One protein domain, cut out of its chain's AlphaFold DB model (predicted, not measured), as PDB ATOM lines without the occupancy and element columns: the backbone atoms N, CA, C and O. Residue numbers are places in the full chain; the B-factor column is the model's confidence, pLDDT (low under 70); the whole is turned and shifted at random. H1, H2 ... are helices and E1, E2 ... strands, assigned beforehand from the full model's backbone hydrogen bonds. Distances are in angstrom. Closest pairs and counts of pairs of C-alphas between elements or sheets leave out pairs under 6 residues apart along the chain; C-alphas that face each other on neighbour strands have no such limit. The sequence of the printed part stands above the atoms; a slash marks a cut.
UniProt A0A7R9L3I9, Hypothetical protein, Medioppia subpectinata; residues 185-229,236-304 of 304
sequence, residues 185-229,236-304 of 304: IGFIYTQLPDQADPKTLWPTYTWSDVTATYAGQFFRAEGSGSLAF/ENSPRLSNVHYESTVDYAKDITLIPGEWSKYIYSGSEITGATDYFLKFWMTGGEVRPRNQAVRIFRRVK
ATOM      1  N   ILE A 185     -15.323  27.650   0.860       83.94
ATOM      2  CA  ILE A 185     -14.509  28.703   0.221       83.94
ATOM      3  C   ILE A 185     -14.013  29.651   1.322       83.94
ATOM      4  O   ILE A 185     -14.778  30.053   2.194       83.94
ATOM      5  N   GLY A 186     -12.725  29.989   1.296       83.62
ATOM      6  CA  GLY A 186     -12.063  30.779   2.332       83.62
ATOM      7  C   GLY A 186     -11.425  29.954   3.453       83.62
ATOM      8  O   GLY A 186     -10.706  30.535   4.267       83.62
ATOM      9  N   PHE A 187     -11.622  28.629   3.481       87.19
ATOM     10  CA  PHE A 187     -10.966  27.747   4.451       87.19
ATOM     11  C   PHE A 187      -9.443  27.890   4.403       87.19
ATOM     12  O   PHE A 187      -8.857  27.977   3.319       87.19
ATOM     13  N   ILE A 188      -8.817  27.892   5.579       86.62
ATOM     14  CA  ILE A 188      -7.372  28.024   5.741       86.62
ATOM     15  C   ILE A 188      -6.774  26.668   6.093       86.62
ATOM     16  O   ILE A 188      -7.138  26.066   7.100       86.62
ATOM     17  N   TYR A 189      -5.831  26.216   5.274       85.81
ATOM     18  CA  TYR A 189      -5.047  25.013   5.502       85.81
ATOM     19  C   TYR A 189      -3.612  25.388   5.877       85.81
ATOM     20  O   TYR A 189      -2.928  26.077   5.119       85.81
ATOM     21  N   THR A 190      -3.161  24.914   7.035       86.75
ATOM     22  CA  THR A 190      -1.789  25.091   7.522       86.75
ATOM     23  C   THR A 190      -1.010  23.806   7.275       86.75
ATOM     24  O   THR A 190      -1.267  22.802   7.931       86.75
ATOM     25  N   GLN A 191      -0.069  23.838   6.336       80.25
ATOM     26  CA  GLN A 191       0.793  22.713   5.985       80.25
ATOM     27  C   GLN A 191       2.022  22.678   6.903       80.25
ATOM     28  O   GLN A 191       2.837  23.608   6.892       80.25
ATOM     29  N   LEU A 192       2.179  21.591   7.657       79.12
ATOM     30  CA  LEU A 192       3.425  21.260   8.358       79.12
ATOM     31  C   LEU A 192       4.460  20.649   7.384       79.12
ATOM     32  O   LEU A 192       4.057  20.119   6.350       79.12
ATOM     33  N   PRO A 193       5.773  20.674   7.689       70.88
ATOM     34  CA  PRO A 193       6.823  20.205   6.770       70.88
ATOM     35  C   PRO A 193       6.621  18.793   6.211       70.88
ATOM     36  O   PRO A 193       6.930  18.556   5.047       70.88
ATOM     37  N   ASP A 194       6.062  17.890   7.019       77.94
ATOM     38  CA  ASP A 194       5.859  16.482   6.658       77.94
ATOM     39  C   ASP A 194       4.436  16.193   6.144       77.94
ATOM     40  O   ASP A 194       4.050  15.038   5.962       77.94
ATOM     41  N   GLN A 195       3.623  17.229   5.925       77.88
ATOM     42  CA  GLN A 195       2.256  17.088   5.429       77.88
ATOM     43  C   GLN A 195       2.170  17.340   3.925       77.88
ATOM     44  O   GLN A 195       2.842  18.211   3.367       77.88
ATOM     45  N   ALA A 196       1.297  16.579   3.267       83.44
ATOM     46  CA  ALA A 196       1.027  16.726   1.845       83.44
ATOM     47  C   ALA A 196       0.392  18.090   1.523       83.44
ATOM     48  O   ALA A 196      -0.376  18.645   2.309       83.44
ATOM     49  N   ASP A 197       0.701  18.617   0.338       83.12
ATOM     50  CA  ASP A 197       0.116  19.860  -0.170       83.12
ATOM     51  C   ASP A 197      -1.411  19.711  -0.341       83.12
ATOM     52  O   ASP A 197      -1.878  18.657  -0.793       83.12
ATOM     53  N   PRO A 198      -2.219  20.744  -0.031       87.62
ATOM     54  CA  PRO A 198      -3.675  20.640  -0.093       87.62
ATOM     55  C   PRO A 198      -4.220  20.370  -1.502       87.62
ATOM     56  O   PRO A 198      -5.321  19.838  -1.621       87.62
ATOM     57  N   LYS A 199      -3.465  20.650  -2.574       87.12
ATOM     58  CA  LYS A 199      -3.827  20.250  -3.947       87.12
ATOM     59  C   LYS A 199      -3.717  18.740  -4.160       87.12
ATOM     60  O   LYS A 199      -4.393  18.202  -5.026       87.12
ATOM     61  N   THR A 200      -2.878  18.061  -3.380       85.69
ATOM     62  CA  THR A 200      -2.762  16.595  -3.391       85.69
ATOM     63  C   THR A 200      -3.906  15.964  -2.604       85.69
ATOM     64  O   THR A 200      -4.479  14.971  -3.036       85.69
ATOM     65  N   LEU A 201      -4.255  16.557  -1.458       83.81
ATOM     66  CA  LEU A 201      -5.333  16.072  -0.591       83.81
ATOM     67  C   LEU A 201      -6.725  16.332  -1.184       83.81
ATOM     68  O   LEU A 201      -7.611  15.490  -1.071       83.81
ATOM     69  N   TRP A 202      -6.912  17.485  -1.834       86.19
ATOM     70  CA  TRP A 202      -8.172  17.891  -2.451       86.19
ATOM     71  C   TRP A 202      -7.951  18.452  -3.863       86.19
ATOM     72  O   TRP A 202      -8.006  19.672  -4.061       86.19
ATOM     73  N   PRO A 203      -7.732  17.578  -4.861       82.06
ATOM     74  CA  PRO A 203      -7.410  17.987  -6.231       82.06
ATOM     75  C   PRO A 203      -8.570  18.685  -6.949       82.06
ATOM     76  O   PRO A 203      -8.356  19.410  -7.917       82.06
ATOM     77  N   THR A 204      -9.803  18.491  -6.479       83.38
ATOM     78  CA  THR A 204     -11.009  19.118  -7.032       83.38
ATOM     79  C   THR A 204     -11.202  20.568  -6.579       83.38
ATOM     80  O   THR A 204     -12.047  21.269  -7.137       83.38
ATOM     81  N   TYR A 205     -10.435  21.043  -5.591       85.69
ATOM     82  CA  TYR A 205     -10.523  22.405  -5.061       85.69
ATOM     83  C   TYR A 205      -9.351  23.268  -5.522       85.69
ATOM     84  O   TYR A 205      -8.232  22.800  -5.725       85.69
ATOM     85  N   THR A 206      -9.598  24.569  -5.659       90.88
ATOM     86  CA  THR A 206      -8.554  25.530  -6.017       90.88
ATOM     87  C   THR A 206      -7.999  26.181  -4.758       90.88
ATOM     88  O   THR A 206      -8.736  26.797  -3.983       90.88
ATOM     89  N   TRP A 207      -6.683  26.095  -4.584       91.31
ATOM     90  CA  TRP A 207      -5.962  26.624  -3.429       91.31
ATOM     91  C   TRP A 207      -5.012  27.750  -3.838       91.31
ATOM     92  O   TRP A 207      -4.265  27.617  -4.806       91.31
ATOM     93  N   SER A 208      -5.019  28.840  -3.072       91.88
ATOM     94  CA  SER A 208      -4.041  29.926  -3.163       91.88
ATOM     95  C   SER A 208      -3.067  29.822  -2.002       91.88
ATOM     96  O   SER A 208      -3.503  29.786  -0.853       91.88
ATOM     97  N   ASP A 209      -1.765  29.825  -2.284       87.38
ATOM     98  CA  ASP A 209      -0.760  30.067  -1.249       87.38
ATOM     99  C   ASP A 209      -0.906  31.524  -0.793       87.38
ATOM    100  O   ASP A 209      -0.886  32.447  -1.608       87.38
ATOM    101  N   VAL A 210      -1.147  31.721   0.497       83.94
ATOM    102  CA  VAL A 210      -1.284  33.045   1.109       83.94
ATOM    103  C   VAL A 210      -0.203  33.285   2.154       83.94
ATOM    104  O   VAL A 210      -0.251  34.315   2.816       83.94
ATOM    105  N   THR A 211       0.784  32.391   2.279       77.31
ATOM    106  CA  THR A 211       1.803  32.378   3.341       77.31
ATOM    107  C   THR A 211       2.445  33.748   3.556       77.31
ATOM    108  O   THR A 211       2.519  34.216   4.686       77.31
ATOM    109  N   ALA A 212       2.835  34.437   2.478       69.81
ATOM    110  CA  ALA A 212       3.505  35.741   2.547       69.81
ATOM    111  C   ALA A 212       2.599  36.900   3.008       69.81
ATOM    112  O   ALA A 212       3.083  37.930   3.463       69.81
ATOM    113  N   THR A 213       1.285  36.745   2.864       71.69
ATOM    114  CA  THR A 213       0.281  37.792   3.132       71.69
ATOM    115  C   THR A 213      -0.665  37.434   4.274       71.69
ATOM    116  O   THR A 213      -1.522  38.230   4.659       71.69
ATOM    117  N   TYR A 214      -0.551  36.217   4.806       66.94
ATOM    118  CA  TYR A 214      -1.422  35.716   5.847       66.94
ATOM    119  C   TYR A 214      -0.951  36.273   7.186       66.94
ATOM    120  O   TYR A 214      -0.033  35.748   7.807       66.94
ATOM    121  N   ALA A 215      -1.607  37.339   7.642       60.91
ATOM    122  CA  ALA A 215      -1.342  38.003   8.920       60.91
ATOM    123  C   ALA A 215      -1.766  37.171  10.155       60.91
ATOM    124  O   ALA A 215      -2.106  37.729  11.197       60.91
ATOM    125  N   GLY A 216      -1.803  35.839  10.032       55.19
ATOM    126  CA  GLY A 216      -2.245  34.922  11.073       55.19
ATOM    127  C   GLY A 216      -1.441  35.108  12.354       55.19
ATOM    128  O   GLY A 216      -0.222  34.943  12.370       55.19
ATOM    129  N   GLN A 217      -2.143  35.441  13.433       53.34
ATOM    130  CA  GLN A 217      -1.606  35.428  14.786       53.34
ATOM    131  C   GLN A 217      -1.233  33.977  15.118       53.34
ATOM    132  O   GLN A 217      -2.110  33.135  15.297       53.34
ATOM    133  N   PHE A 218       0.063  33.656  15.121       55.69
ATOM    134  CA  PHE A 218       0.556  32.338  15.527       55.69
ATOM    135  C   PHE A 218      -0.017  31.975  16.910       55.69
ATOM    136  O   PHE A 218      -0.019  32.806  17.818       55.69
ATOM    137  N   PHE A 219      -0.529  30.749  17.042       54.59
ATOM    138  CA  PHE A 219      -1.278  30.244  18.197       54.59
ATOM    139  C   PHE A 219      -0.706  30.674  19.564       54.59
ATOM    140  O   PHE A 219       0.424  30.328  19.911       54.59
ATOM    141  N   ARG A 220      -1.534  31.333  20.385       51.31
ATOM    142  CA  ARG A 220      -1.432  31.321  21.853       51.31
ATOM    143  C   ARG A 220      -2.808  31.025  22.439       51.31
ATOM    144  O   ARG A 220      -3.800  31.593  21.993       51.31
ATOM    145  N   ALA A 221      -2.855  30.124  23.415       44.66
ATOM    146  CA  ALA A 221      -4.050  29.903  24.217       44.66
ATOM    147  C   ALA A 221      -4.266  31.104  25.152       44.66
ATOM    148  O   ALA A 221      -3.305  31.678  25.667       44.66
ATOM    149  N   GLU A 222      -5.522  31.496  25.349       40.94
ATOM    150  CA  GLU A 222      -5.911  32.528  26.307       40.94
ATOM    151  C   GLU A 222      -5.506  32.106  27.732       40.94
ATOM    152  O   GLU A 222      -5.841  31.010  28.179       40.94
ATOM    153  N   GLY A 223      -4.762  32.967  28.437       46.75
ATOM    154  CA  GLY A 223      -4.324  32.733  29.819       46.75
ATOM    155  C   GLY A 223      -2.814  32.876  30.041       46.75
ATOM    156  O   GLY A 223      -2.008  32.623  29.151       46.75
ATOM    157  N   SER A 224      -2.443  33.309  31.253       35.84
ATOM    158  CA  SER A 224      -1.066  33.567  31.720       35.84
ATOM    159  C   SER A 224      -0.257  34.539  30.837       35.84
ATOM    160  O   SER A 224       0.598  34.151  30.046       35.84
ATOM    161  N   GLY A 225      -0.525  35.843  30.975       46.16
ATOM    162  CA  GLY A 225       0.364  36.899  30.463       46.16
ATOM    163  C   GLY A 225       0.227  37.266  28.980       46.16
ATOM    164  O   GLY A 225       1.031  38.053  28.485       46.16
ATOM    165  N   SER A 226      -0.772  36.749  28.261       49.94
ATOM    166  CA  SER A 226      -1.087  37.173  26.884       49.94
ATOM    167  C   SER A 226      -2.120  38.314  26.867       49.94
ATOM    168  O   SER A 226      -3.016  38.348  27.710       49.94
ATOM    169  N   LEU A 227      -2.001  39.258  25.922       49.34
ATOM    170  CA  LEU A 227      -2.995  40.326  25.715       49.34
ATOM    171  C   LEU A 227      -4.353  39.738  25.288       49.34
ATOM    172  O   LEU A 227      -4.402  38.741  24.569       49.34
ATOM    173  N   ALA A 228      -5.454  40.376  25.699       51.09
ATOM    174  CA  ALA A 228      -6.803  39.975  25.298       51.09
ATOM    175  C   ALA A 228      -7.000  40.060  23.772       51.09
ATOM    176  O   ALA A 228      -6.358  40.867  23.088       51.09
ATOM    177  N   PHE A 229      -7.920  39.245  23.250       43.09
ATOM    178  CA  PHE A 229      -8.237  39.170  21.823       43.09
ATOM    179  C   PHE A 229      -8.480  40.573  21.227       43.09
ATOM    180  O   PHE A 229      -9.315  41.336  21.714       43.09
ATOM    181  N   GLU A 236       8.302  41.954  23.266       44.81
ATOM    182  CA  GLU A 236       9.401  40.978  23.335       44.81
ATOM    183  C   GLU A 236       9.466  39.894  24.443       44.81
ATOM    184  O   GLU A 236       9.586  40.162  25.631       44.81
ATOM    185  N   ASN A 237       9.476  38.642  23.959       54.69
ATOM    186  CA  ASN A 237      10.513  37.596  24.075       54.69
ATOM    187  C   ASN A 237      11.087  37.192  25.453       54.69
ATOM    188  O   ASN A 237      11.521  38.011  26.252       54.69
ATOM    189  N   SER A 238      11.235  35.872  25.658       55.16
ATOM    190  CA  SER A 238      12.032  35.318  26.762       55.16
ATOM    191  C   SER A 238      13.526  35.297  26.384       55.16
ATOM    192  O   SER A 238      13.878  34.716  25.349       55.16
ATOM    193  N   PRO A 239      14.413  35.929  27.171       58.88
ATOM    194  CA  PRO A 239      15.832  36.051  26.846       58.88
ATOM    195  C   PRO A 239      16.610  34.739  27.048       58.88
ATOM    196  O   PRO A 239      16.374  33.980  27.987       58.88
ATOM    197  N   ARG A 240      17.597  34.478  26.177       64.12
ATOM    198  CA  ARG A 240      18.524  33.342  26.312       64.12
ATOM    199  C   ARG A 240      19.573  33.585  27.402       64.12
ATOM    200  O   ARG A 240      20.439  34.451  27.249       64.12
ATOM    201  N   LEU A 241      19.584  32.731  28.426       70.06
ATOM    202  CA  LEU A 241      20.743  32.542  29.305       70.06
ATOM    203  C   LEU A 241      21.847  31.825  28.518       70.06
ATOM    204  O   LEU A 241      21.666  30.687  28.083       70.06
ATOM    205  N   SER A 242      22.965  32.507  28.267       71.31
ATOM    206  CA  SER A 242      24.060  31.963  27.451       71.31
ATOM    207  C   SER A 242      25.216  31.439  28.289       71.31
ATOM    208  O   SER A 242      25.884  30.496  27.872       71.31
ATOM    209  N   ASN A 243      25.455  32.038  29.456       75.00
ATOM    210  CA  ASN A 243      26.576  31.687  30.313       75.00
ATOM    211  C   ASN A 243      26.139  31.661  31.779       75.00
ATOM    212  O   ASN A 243      25.413  32.542  32.244       75.00
ATOM    213  N   VAL A 244      26.646  30.662  32.497       78.25
ATOM    214  CA  VAL A 244      26.565  30.534  33.952       78.25
ATOM    215  C   VAL A 244      27.998  30.489  34.461       78.25
ATOM    216  O   VAL A 244      28.812  29.729  33.935       78.25
ATOM    217  N   HIS A 245      28.318  31.333  35.432       79.44
ATOM    218  CA  HIS A 245      29.653  31.426  36.012       79.44
ATOM    219  C   HIS A 245      29.595  31.204  37.520       79.44
ATOM    220  O   HIS A 245      28.611  31.581  38.154       79.44
ATOM    221  N   TYR A 246      30.657  30.616  38.066       80.00
ATOM    222  CA  TYR A 246      30.772  30.194  39.456       80.00
ATOM    223  C   TYR A 246      32.033  30.770  40.107       80.00
ATOM    224  O   TYR A 246      33.093  30.737  39.486       80.00
ATOM    225  N   GLU A 247      31.918  31.255  41.343       76.25
ATOM    226  CA  GLU A 247      33.001  31.901  42.106       76.25
ATOM    227  C   GLU A 247      32.865  31.614  43.615       76.25
ATOM    228  O   GLU A 247      31.758  31.354  44.079       76.25
ATOM    229  N   SER A 248      33.955  31.689  44.392       68.00
ATOM    230  CA  SER A 248      33.996  31.265  45.805       68.00
ATOM    231  C   SER A 248      34.178  32.368  46.870       68.00
ATOM    232  O   SER A 248      34.279  32.059  48.052       68.00
ATOM    233  N   THR A 249      34.277  33.655  46.512       66.62
ATOM    234  CA  THR A 249      34.509  34.731  47.510       66.62
ATOM    235  C   THR A 249      34.028  36.107  47.032       66.62
ATOM    236  O   THR A 249      34.832  36.869  46.499       66.62
ATOM    237  N   VAL A 250      32.741  36.443  47.211       66.06
ATOM    238  CA  VAL A 250      32.165  37.768  46.866       66.06
ATOM    239  C   VAL A 250      30.861  38.088  47.630       66.06
ATOM    240  O   VAL A 250      30.144  37.183  48.046       66.06
ATOM    241  N   ASP A 251      30.524  39.381  47.763       72.88
ATOM    242  CA  ASP A 251      29.219  39.869  48.256       72.88
ATOM    243  C   ASP A 251      28.060  39.438  47.331       72.88
ATOM    244  O   ASP A 251      28.147  39.570  46.106       72.88
ATOM    245  N   TYR A 252      26.944  38.966  47.906       74.00
ATOM    246  CA  TYR A 252      25.833  38.362  47.154       74.00
ATOM    247  C   TYR A 252      24.497  39.107  47.274       74.00
ATOM    248  O   TYR A 252      24.207  39.799  48.250       74.00
ATOM    249  N   ALA A 253      23.645  38.928  46.262       74.25
ATOM    250  CA  ALA A 253      22.265  39.396  46.235       74.25
ATOM    251  C   ALA A 253      21.285  38.253  46.560       74.25
ATOM    252  O   ALA A 253      21.542  37.092  46.240       74.25
ATOM    253  N   LYS A 254      20.146  38.585  47.186       68.12
ATOM    254  CA  LYS A 254      19.043  37.632  47.436       68.12
ATOM    255  C   LYS A 254      18.158  37.414  46.205       68.12
ATOM    256  O   LYS A 254      17.659  36.313  46.024       68.12
ATOM    257  N   ASP A 255      18.046  38.436  45.357       66.94
ATOM    258  CA  ASP A 255      17.328  38.421  44.081       66.94
ATOM    259  C   ASP A 255      18.210  39.027  42.982       66.94
ATOM    260  O   ASP A 255      19.045  39.898  43.250       66.94
ATOM    261  N   ILE A 256      18.005  38.599  41.734       75.00
ATOM    262  CA  ILE A 256      18.737  39.119  40.573       75.00
ATOM    263  C   ILE A 256      17.806  39.687  39.510       75.00
ATOM    264  O   ILE A 256      16.814  39.077  39.121       75.00
ATOM    265  N   THR A 257      18.187  40.842  38.975       77.81
ATOM    266  CA  THR A 257      17.661  41.351  37.709       77.81
ATOM    267  C   THR A 257      18.642  40.974  36.613       77.81
ATOM    268  O   THR A 257      19.843  41.214  36.740       77.81
ATOM    269  N   LEU A 258      18.138  40.361  35.548       77.06
ATOM    270  CA  LEU A 258      18.949  39.980  34.403       77.06
ATOM    271  C   LEU A 258      18.834  41.064  33.329       77.06
ATOM    272  O   LEU A 258      17.750  41.290  32.793       77.06
ATOM    273  N   ILE A 259      19.950  41.717  33.016       79.81
ATOM    274  CA  ILE A 259      20.034  42.758  31.987       79.81
ATOM    275  C   ILE A 259      20.765  42.162  30.773       79.81
ATOM    276  O   ILE A 259      21.852  41.602  30.936       79.81
ATOM    277  N   PRO A 260      20.186  42.211  29.558       78.00
ATOM    278  CA  PRO A 260      20.872  41.764  28.351       78.00
ATOM    279  C   PRO A 260      22.208  42.481  28.141       78.00
ATOM    280  O   PRO A 260      22.270  43.704  28.201       78.00
ATOM    281  N   GLY A 261      23.262  41.725  27.840       80.38
ATOM    282  CA  GLY A 261      24.594  42.275  27.597       80.38
ATOM    283  C   GLY A 261      25.371  42.646  28.862       80.38
ATOM    284  O   GLY A 261      26.440  43.235  28.738       80.38
ATOM    285  N   GLU A 262      24.873  42.286  30.050       83.69
ATOM    286  CA  GLU A 262      25.557  42.496  31.328       83.69
ATOM    287  C   GLU A 262      25.518  41.232  32.209       83.69
ATOM    288  O   GLU A 262      24.619  40.390  32.107       83.69
ATOM    289  N   TRP A 263      26.517  41.083  33.089       85.31
ATOM    290  CA  TRP A 263      26.513  40.031  34.108       85.31
ATOM    291  C   TRP A 263      25.555  40.421  35.232       85.31
ATOM    292  O   TRP A 263      25.601  41.542  35.736       85.31
ATOM    293  N   SER A 264      24.735  39.471  35.679       86.19
ATOM    294  CA  SER A 264      23.934  39.639  36.890       86.19
ATOM    295  C   SER A 264      24.819  39.815  38.125       86.19
ATOM    296  O   SER A 264      25.991  39.425  38.140       86.19
ATOM    297  N   LYS A 265      24.222  40.307  39.217       86.38
ATOM    298  CA  LYS A 265      24.835  40.176  40.546       86.38
ATOM    299  C   LYS A 265      25.028  38.697  40.902       86.38
ATOM    300  O   LYS A 265      24.314  37.833  40.385       86.38
ATOM    301  N   TYR A 266      25.993  38.434  41.778       86.38
ATOM    302  CA  TYR A 266      26.244  37.107  42.331       86.38
ATOM    303  C   TYR A 266      25.096  36.675  43.250       86.38
ATOM    304  O   TYR A 266      24.569  37.481  44.016       86.38
ATOM    305  N   ILE A 267      24.736  35.397  43.187       85.62
ATOM    306  CA  ILE A 267      23.752  34.744  44.053       85.62
ATOM    307  C   ILE A 267      24.453  33.643  44.817       85.62
ATOM    308  O   ILE A 267      25.165  32.839  44.221       85.62
ATOM    309  N   TYR A 268      24.207  33.569  46.117       84.44
ATOM    310  CA  TYR A 268      24.690  32.467  46.932       84.44
ATOM    311  C   TYR A 268      24.058  31.134  46.499       84.44
ATOM    312  O   TYR A 268      22.836  30.993  46.454       84.44
ATOM    313  N   SER A 269      24.906  30.162  46.175       84.50
ATOM    314  CA  SER A 269      24.530  28.821  45.706       84.50
ATOM    315  C   SER A 269      24.807  27.705  46.714       84.50
ATOM    316  O   SER A 269      24.346  26.583  46.512       84.50
ATOM    317  N   GLY A 270      25.515  27.998  47.807       83.81
ATOM    318  CA  GLY A 270      25.831  27.033  48.859       83.81
ATOM    319  C   GLY A 270      27.192  27.301  49.496       83.81
ATOM    320  O   GLY A 270      27.901  28.204  49.076       83.81
ATOM    321  N   SER A 271      27.550  26.506  50.499       81.50
ATOM    322  CA  SER A 271      28.834  26.578  51.205       81.50
ATOM    323  C   SER A 271      29.396  25.171  51.357       81.50
ATOM    324  O   SER A 271      28.640  24.191  51.357       81.50
ATOM    325  N   GLU A 272      30.714  25.053  51.463       81.69
ATOM    326  CA  GLU A 272      31.343  23.779  51.797       81.69
ATOM    327  C   GLU A 272      30.894  23.278  53.171       81.69
ATOM    328  O   GLU A 272      30.645  24.040  54.100       81.69
ATOM    329  N   ILE A 273      30.852  21.956  53.334       74.81
ATOM    330  CA  ILE A 273      30.408  21.302  54.578       74.81
ATOM    331  C   ILE A 273      31.315  21.675  55.769       74.81
ATOM    332  O   ILE A 273      30.877  21.672  56.917       74.81
ATOM    333  N   THR A 274      32.575  22.020  55.502       76.38
ATOM    334  CA  THR A 274      33.555  22.487  56.494       76.38
ATOM    335  C   THR A 274      33.416  23.977  56.836       76.38
ATOM    336  O   THR A 274      34.104  24.442  57.742       76.38
ATOM    337  N   GLY A 275      32.543  24.721  56.140       67.38
ATOM    338  CA  GLY A 275      32.262  26.147  56.356       67.38
ATOM    339  C   GLY A 275      33.390  27.098  55.947       67.38
ATOM    340  O   GLY A 275      33.374  28.263  56.338       67.38
ATOM    341  N   ALA A 276      34.396  26.607  55.217       72.50
ATOM    342  CA  ALA A 276      35.594  27.377  54.888       72.50
ATOM    343  C   ALA A 276      35.429  28.269  53.646       72.50
ATOM    344  O   ALA A 276      36.136  29.270  53.529       72.50
ATOM    345  N   THR A 277      34.523  27.920  52.724       78.56
ATOM    346  CA  THR A 277      34.274  28.690  51.496       78.56
ATOM    347  C   THR A 277      32.799  28.678  51.100       78.56
ATOM    348  O   THR A 277      32.131  27.644  51.151       78.56
ATOM    349  N   ASP A 278      32.309  29.847  50.688       84.12
ATOM    350  CA  ASP A 278      30.963  30.048  50.154       84.12
ATOM    351  C   ASP A 278      31.011  30.108  48.632       84.12
ATOM    352  O   ASP A 278      31.970  30.598  48.051       84.12
ATOM    353  N   TYR A 279      29.963  29.649  47.967       83.00
ATOM    354  CA  TYR A 279      29.925  29.535  46.521       83.00
ATOM    355  C   TYR A 279      28.790  30.323  45.907       83.00
ATOM    356  O   TYR A 279      27.651  30.301  46.383       83.00
ATOM    357  N   PHE A 280      29.081  30.956  44.779       87.25
ATOM    358  CA  PHE A 280      28.207  31.928  44.152       87.25
ATOM    359  C   PHE A 280      28.050  31.669  42.661       87.25
ATOM    360  O   PHE A 280      28.995  31.277  41.981       87.25
ATOM    361  N   LEU A 281      26.859  31.959  42.143       86.25
ATOM    362  CA  LEU A 281      26.530  31.903  40.724       86.25
ATOM    363  C   LEU A 281      26.182  33.290  40.193       86.25
ATOM    364  O   LEU A 281      25.499  34.067  40.857       86.25
ATOM    365  N   LYS A 282      26.593  33.583  38.961       87.31
ATOM    366  CA  LYS A 282      26.088  34.726  38.190       87.31
ATOM    367  C   LYS A 282      25.755  34.314  36.763       87.31
ATOM    368  O   LYS A 282      26.295  33.340  36.233       87.31
ATOM    369  N   PHE A 283      24.873  35.079  36.138       85.69
ATOM    370  CA  PHE A 283      24.283  34.758  34.847       85.69
ATOM    371  C   PHE A 283      24.534  35.875  33.840       85.69
ATOM    372  O   PHE A 283      24.489  37.051  34.194       85.69
ATOM    373  N   TRP A 284      24.757  35.509  32.579       82.50
ATOM    374  CA  TRP A 284      24.796  36.452  31.464       82.50
ATOM    375  C   TRP A 284      23.675  36.139  30.483       82.50
ATOM    376  O   TRP A 284      23.524  34.998  30.024       82.50
ATOM    377  N   MET A 285      22.917  37.172  30.124       77.06
ATOM    378  CA  MET A 285      21.925  37.091  29.061       77.06
ATOM    379  C   MET A 285      22.437  37.791  27.812       77.06
ATOM    380  O   MET A 285      22.882  38.930  27.861       77.06
ATOM    381  N   THR A 286      22.327  37.130  26.663       71.69
ATOM    382  CA  THR A 286      22.762  37.701  25.370       71.69
ATOM    383  C   THR A 286      21.700  38.571  24.702       71.69
ATOM    384  O   THR A 286      21.952  39.109  23.631       71.69
ATOM    385  N   GLY A 287      20.500  38.680  25.284       64.50
ATOM    386  CA  GLY A 287      19.363  39.399  24.693       64.50
ATOM    387  C   GLY A 287      18.729  38.716  23.475       64.50
ATOM    388  O   GLY A 287      17.606  39.044  23.114       64.50
ATOM    389  N   GLY A 288      19.404  37.739  22.864       61.62
ATOM    390  CA  GLY A 288      18.866  36.961  21.752       61.62
ATOM    391  C   GLY A 288      17.665  36.102  22.159       61.62
ATOM    392  O   GLY A 288      17.681  35.443  23.203       61.62
ATOM    393  N   GLU A 289      16.639  36.102  21.305       53.91
ATOM    394  CA  GLU A 289      15.411  35.311  21.434       53.91
ATOM    395  C   GLU A 289      15.717  33.801  21.407       53.91
ATOM    396  O   GLU A 289      16.387  33.311  20.494       53.91
ATOM    397  N   VAL A 290      15.195  33.033  22.374       49.47
ATOM    398  CA  VAL A 290      15.122  31.567  22.246       49.47
ATOM    399  C   VAL A 290      13.785  31.209  21.620       49.47
ATOM    400  O   VAL A 290      12.749  31.266  22.280       49.47
ATOM    401  N   ARG A 291      13.807  30.772  20.361       51.31
ATOM    402  CA  ARG A 291      12.722  29.943  19.828       51.31
ATOM    403  C   ARG A 291      13.124  28.474  19.965       51.31
ATOM    404  O   ARG A 291      14.290  28.150  19.723       51.31
ATOM    405  N   PRO A 292      12.192  27.565  20.302       48.06
ATOM    406  CA  PRO A 292      12.362  26.152  19.969       48.06
ATOM    407  C   PRO A 292      12.745  26.023  18.484       48.06
ATOM    408  O   PRO A 292      12.490  26.946  17.710       48.06
ATOM    409  N   ARG A 293      13.362  24.910  18.057       45.06
ATOM    410  CA  ARG A 293      13.616  24.648  16.625       45.06
ATOM    411  C   ARG A 293      12.286  24.673  15.859       45.06
ATOM    412  O   ARG A 293      11.629  23.646  15.729       45.06
ATOM    413  N   ASN A 294      11.879  25.843  15.381       50.66
ATOM    414  CA  ASN A 294      10.647  26.008  14.632       50.66
ATOM    415  C   ASN A 294      10.898  25.523  13.212       50.66
ATOM    416  O   ASN A 294      11.859  25.935  12.562       50.66
ATOM    417  N   GLN A 295      10.020  24.655  12.732       49.84
ATOM    418  CA  GLN A 295       9.966  24.316  11.323       49.84
ATOM    419  C   GLN A 295       9.013  25.288  10.615       49.84
ATOM    420  O   GLN A 295       8.014  25.722  11.193       49.84
ATOM    421  N   ALA A 296       9.345  25.670   9.381       59.16
ATOM    422  CA  ALA A 296       8.512  26.569   8.590       59.16
ATOM    423  C   ALA A 296       7.213  25.865   8.169       59.16
ATOM    424  O   ALA A 296       7.237  24.710   7.751       59.16
ATOM    425  N   VAL A 297       6.093  26.580   8.253       70.12
ATOM    426  CA  VAL A 297       4.778  26.120   7.787       70.12
ATOM    427  C   VAL A 297       4.358  26.919   6.557       70.12
ATOM    428  O   VAL A 297       4.789  28.060   6.385       70.12
ATOM    429  N   ARG A 298       3.503  26.338   5.712       77.12
ATOM    430  CA  ARG A 298       2.852  27.055   4.602       77.12
ATOM    431  C   ARG A 298       1.369  27.216   4.877       77.12
ATOM    432  O   ARG A 298       0.757  26.341   5.484       77.12
ATOM    433  N   ILE A 299       0.792  28.321   4.426       82.38
ATOM    434  CA  ILE A 299      -0.626  28.622   4.604       82.38
ATOM    435  C   ILE A 299      -1.298  28.734   3.244       82.38
ATOM    436  O   ILE A 299      -0.934  29.572   2.418       82.38
ATOM    437  N   PHE A 300      -2.344  27.942   3.053       86.94
ATOM    438  CA  PHE A 300      -3.172  27.966   1.860       86.94
ATOM    439  C   PHE A 300      -4.590  28.399   2.202       86.94
ATOM    440  O   PHE A 300      -5.136  28.034   3.239       86.94
ATOM    441  N   ARG A 301      -5.214  29.149   1.298       88.12
ATOM    442  CA  ARG A 301      -6.633  29.493   1.350       88.12
ATOM    443  C   ARG A 301      -7.357  28.821   0.192       88.12
ATOM    444  O   ARG A 301      -6.929  28.957  -0.955       88.12
ATOM    445  N   ARG A 302      -8.484  28.160   0.460       89.56
ATOM    446  CA  ARG A 302      -9.373  27.688  -0.607       89.56
ATOM    447  C   ARG A 302     -10.040  28.883  -1.288       89.56
ATOM    448  O   ARG A 302     -10.680  29.692  -0.620       89.56
ATOM    449  N   VAL A 303      -9.921  28.981  -2.609       89.06
ATOM    450  CA  VAL A 303     -10.498  30.079  -3.407       89.06
ATOM    451  C   VAL A 303     -11.674  29.645  -4.280       89.06
ATOM    452  O   VAL A 303     -12.552  30.467  -4.528       89.06
ATOM    453  N   LYS A 304     -11.725  28.381  -4.715       79.44
ATOM    454  CA  LYS A 304     -12.859  27.789  -5.440       79.44
ATOM    455  C   LYS A 304     -13.036  26.334  -5.048       79.44
ATOM    456  O   LYS A 304     -12.026  25.677  -4.714       79.44
TER     457      LYS A 304
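AT A GLANCE: This is residues 185 to 229 and 236 to 304 of the 304 residues of the protein "Hypothetical protein" of Medioppia subpectinata (UniProt A0A7R9L3I9). With little regular structure, the printed part is a long rod with a small sheet at each end: E3 - E5 - E4 at one, E1 - E6 - E2, grazed by H1, at the other, joined by residues 290 to 297. Residues 217 to 229 stick out. Of 114 residues, 42 are in named elements, mostly strand, ordered E1 H1 E2 E3 E4 E5 E6; both sheets are antiparallel. It is extended, with a radius of gyration of the C-alphas of 24.5 A, spanning 78 by 31 by 24 A.

IN THESE COORDINATES: E5, residues 278 to 289, is 33.1 A long, ending at C-alpha 289 (15.411, 35.311, 21.434); E3, 239 to 247, 23.3 A; E4, 267 to 271, 12.0 A. E6 is 298 to 302, 13.3 A; E1, 188 to 191, begins at C-alpha 188 (-7.372, 28.024, 5.741); E2 is 207 to 209, H1 198 to 201.

HOW THE PARTS SIT: Within hydrogen-bond range are N 245 and O 282 of E3 and E5, 3.0 A, and N 267 and O 281 of the hairpin E4 and E5, 2.8 A. E6 has E1 on one side, N 189 and O 300 at 2.8 A, and E2 on the other, N 208 and O 301 at 2.9 A. E1, H1 and E2 form a split strand-helix-strand unit, two strands running the same way with E6 between them, its crossover right-handed. H1 only grazes this sheet, with residues 198 to 199, and is too short for an O i to N i+4 pair. E5 and E6 are apart.

THE WHOLE: Residues 230 to 235 are cut out, leaving 17.8 A between C-alphas 229 and 236. The link E3 to E4 is long. Confidence is under 70 in 38 residues, among them 214 to 229 and 287 to 296.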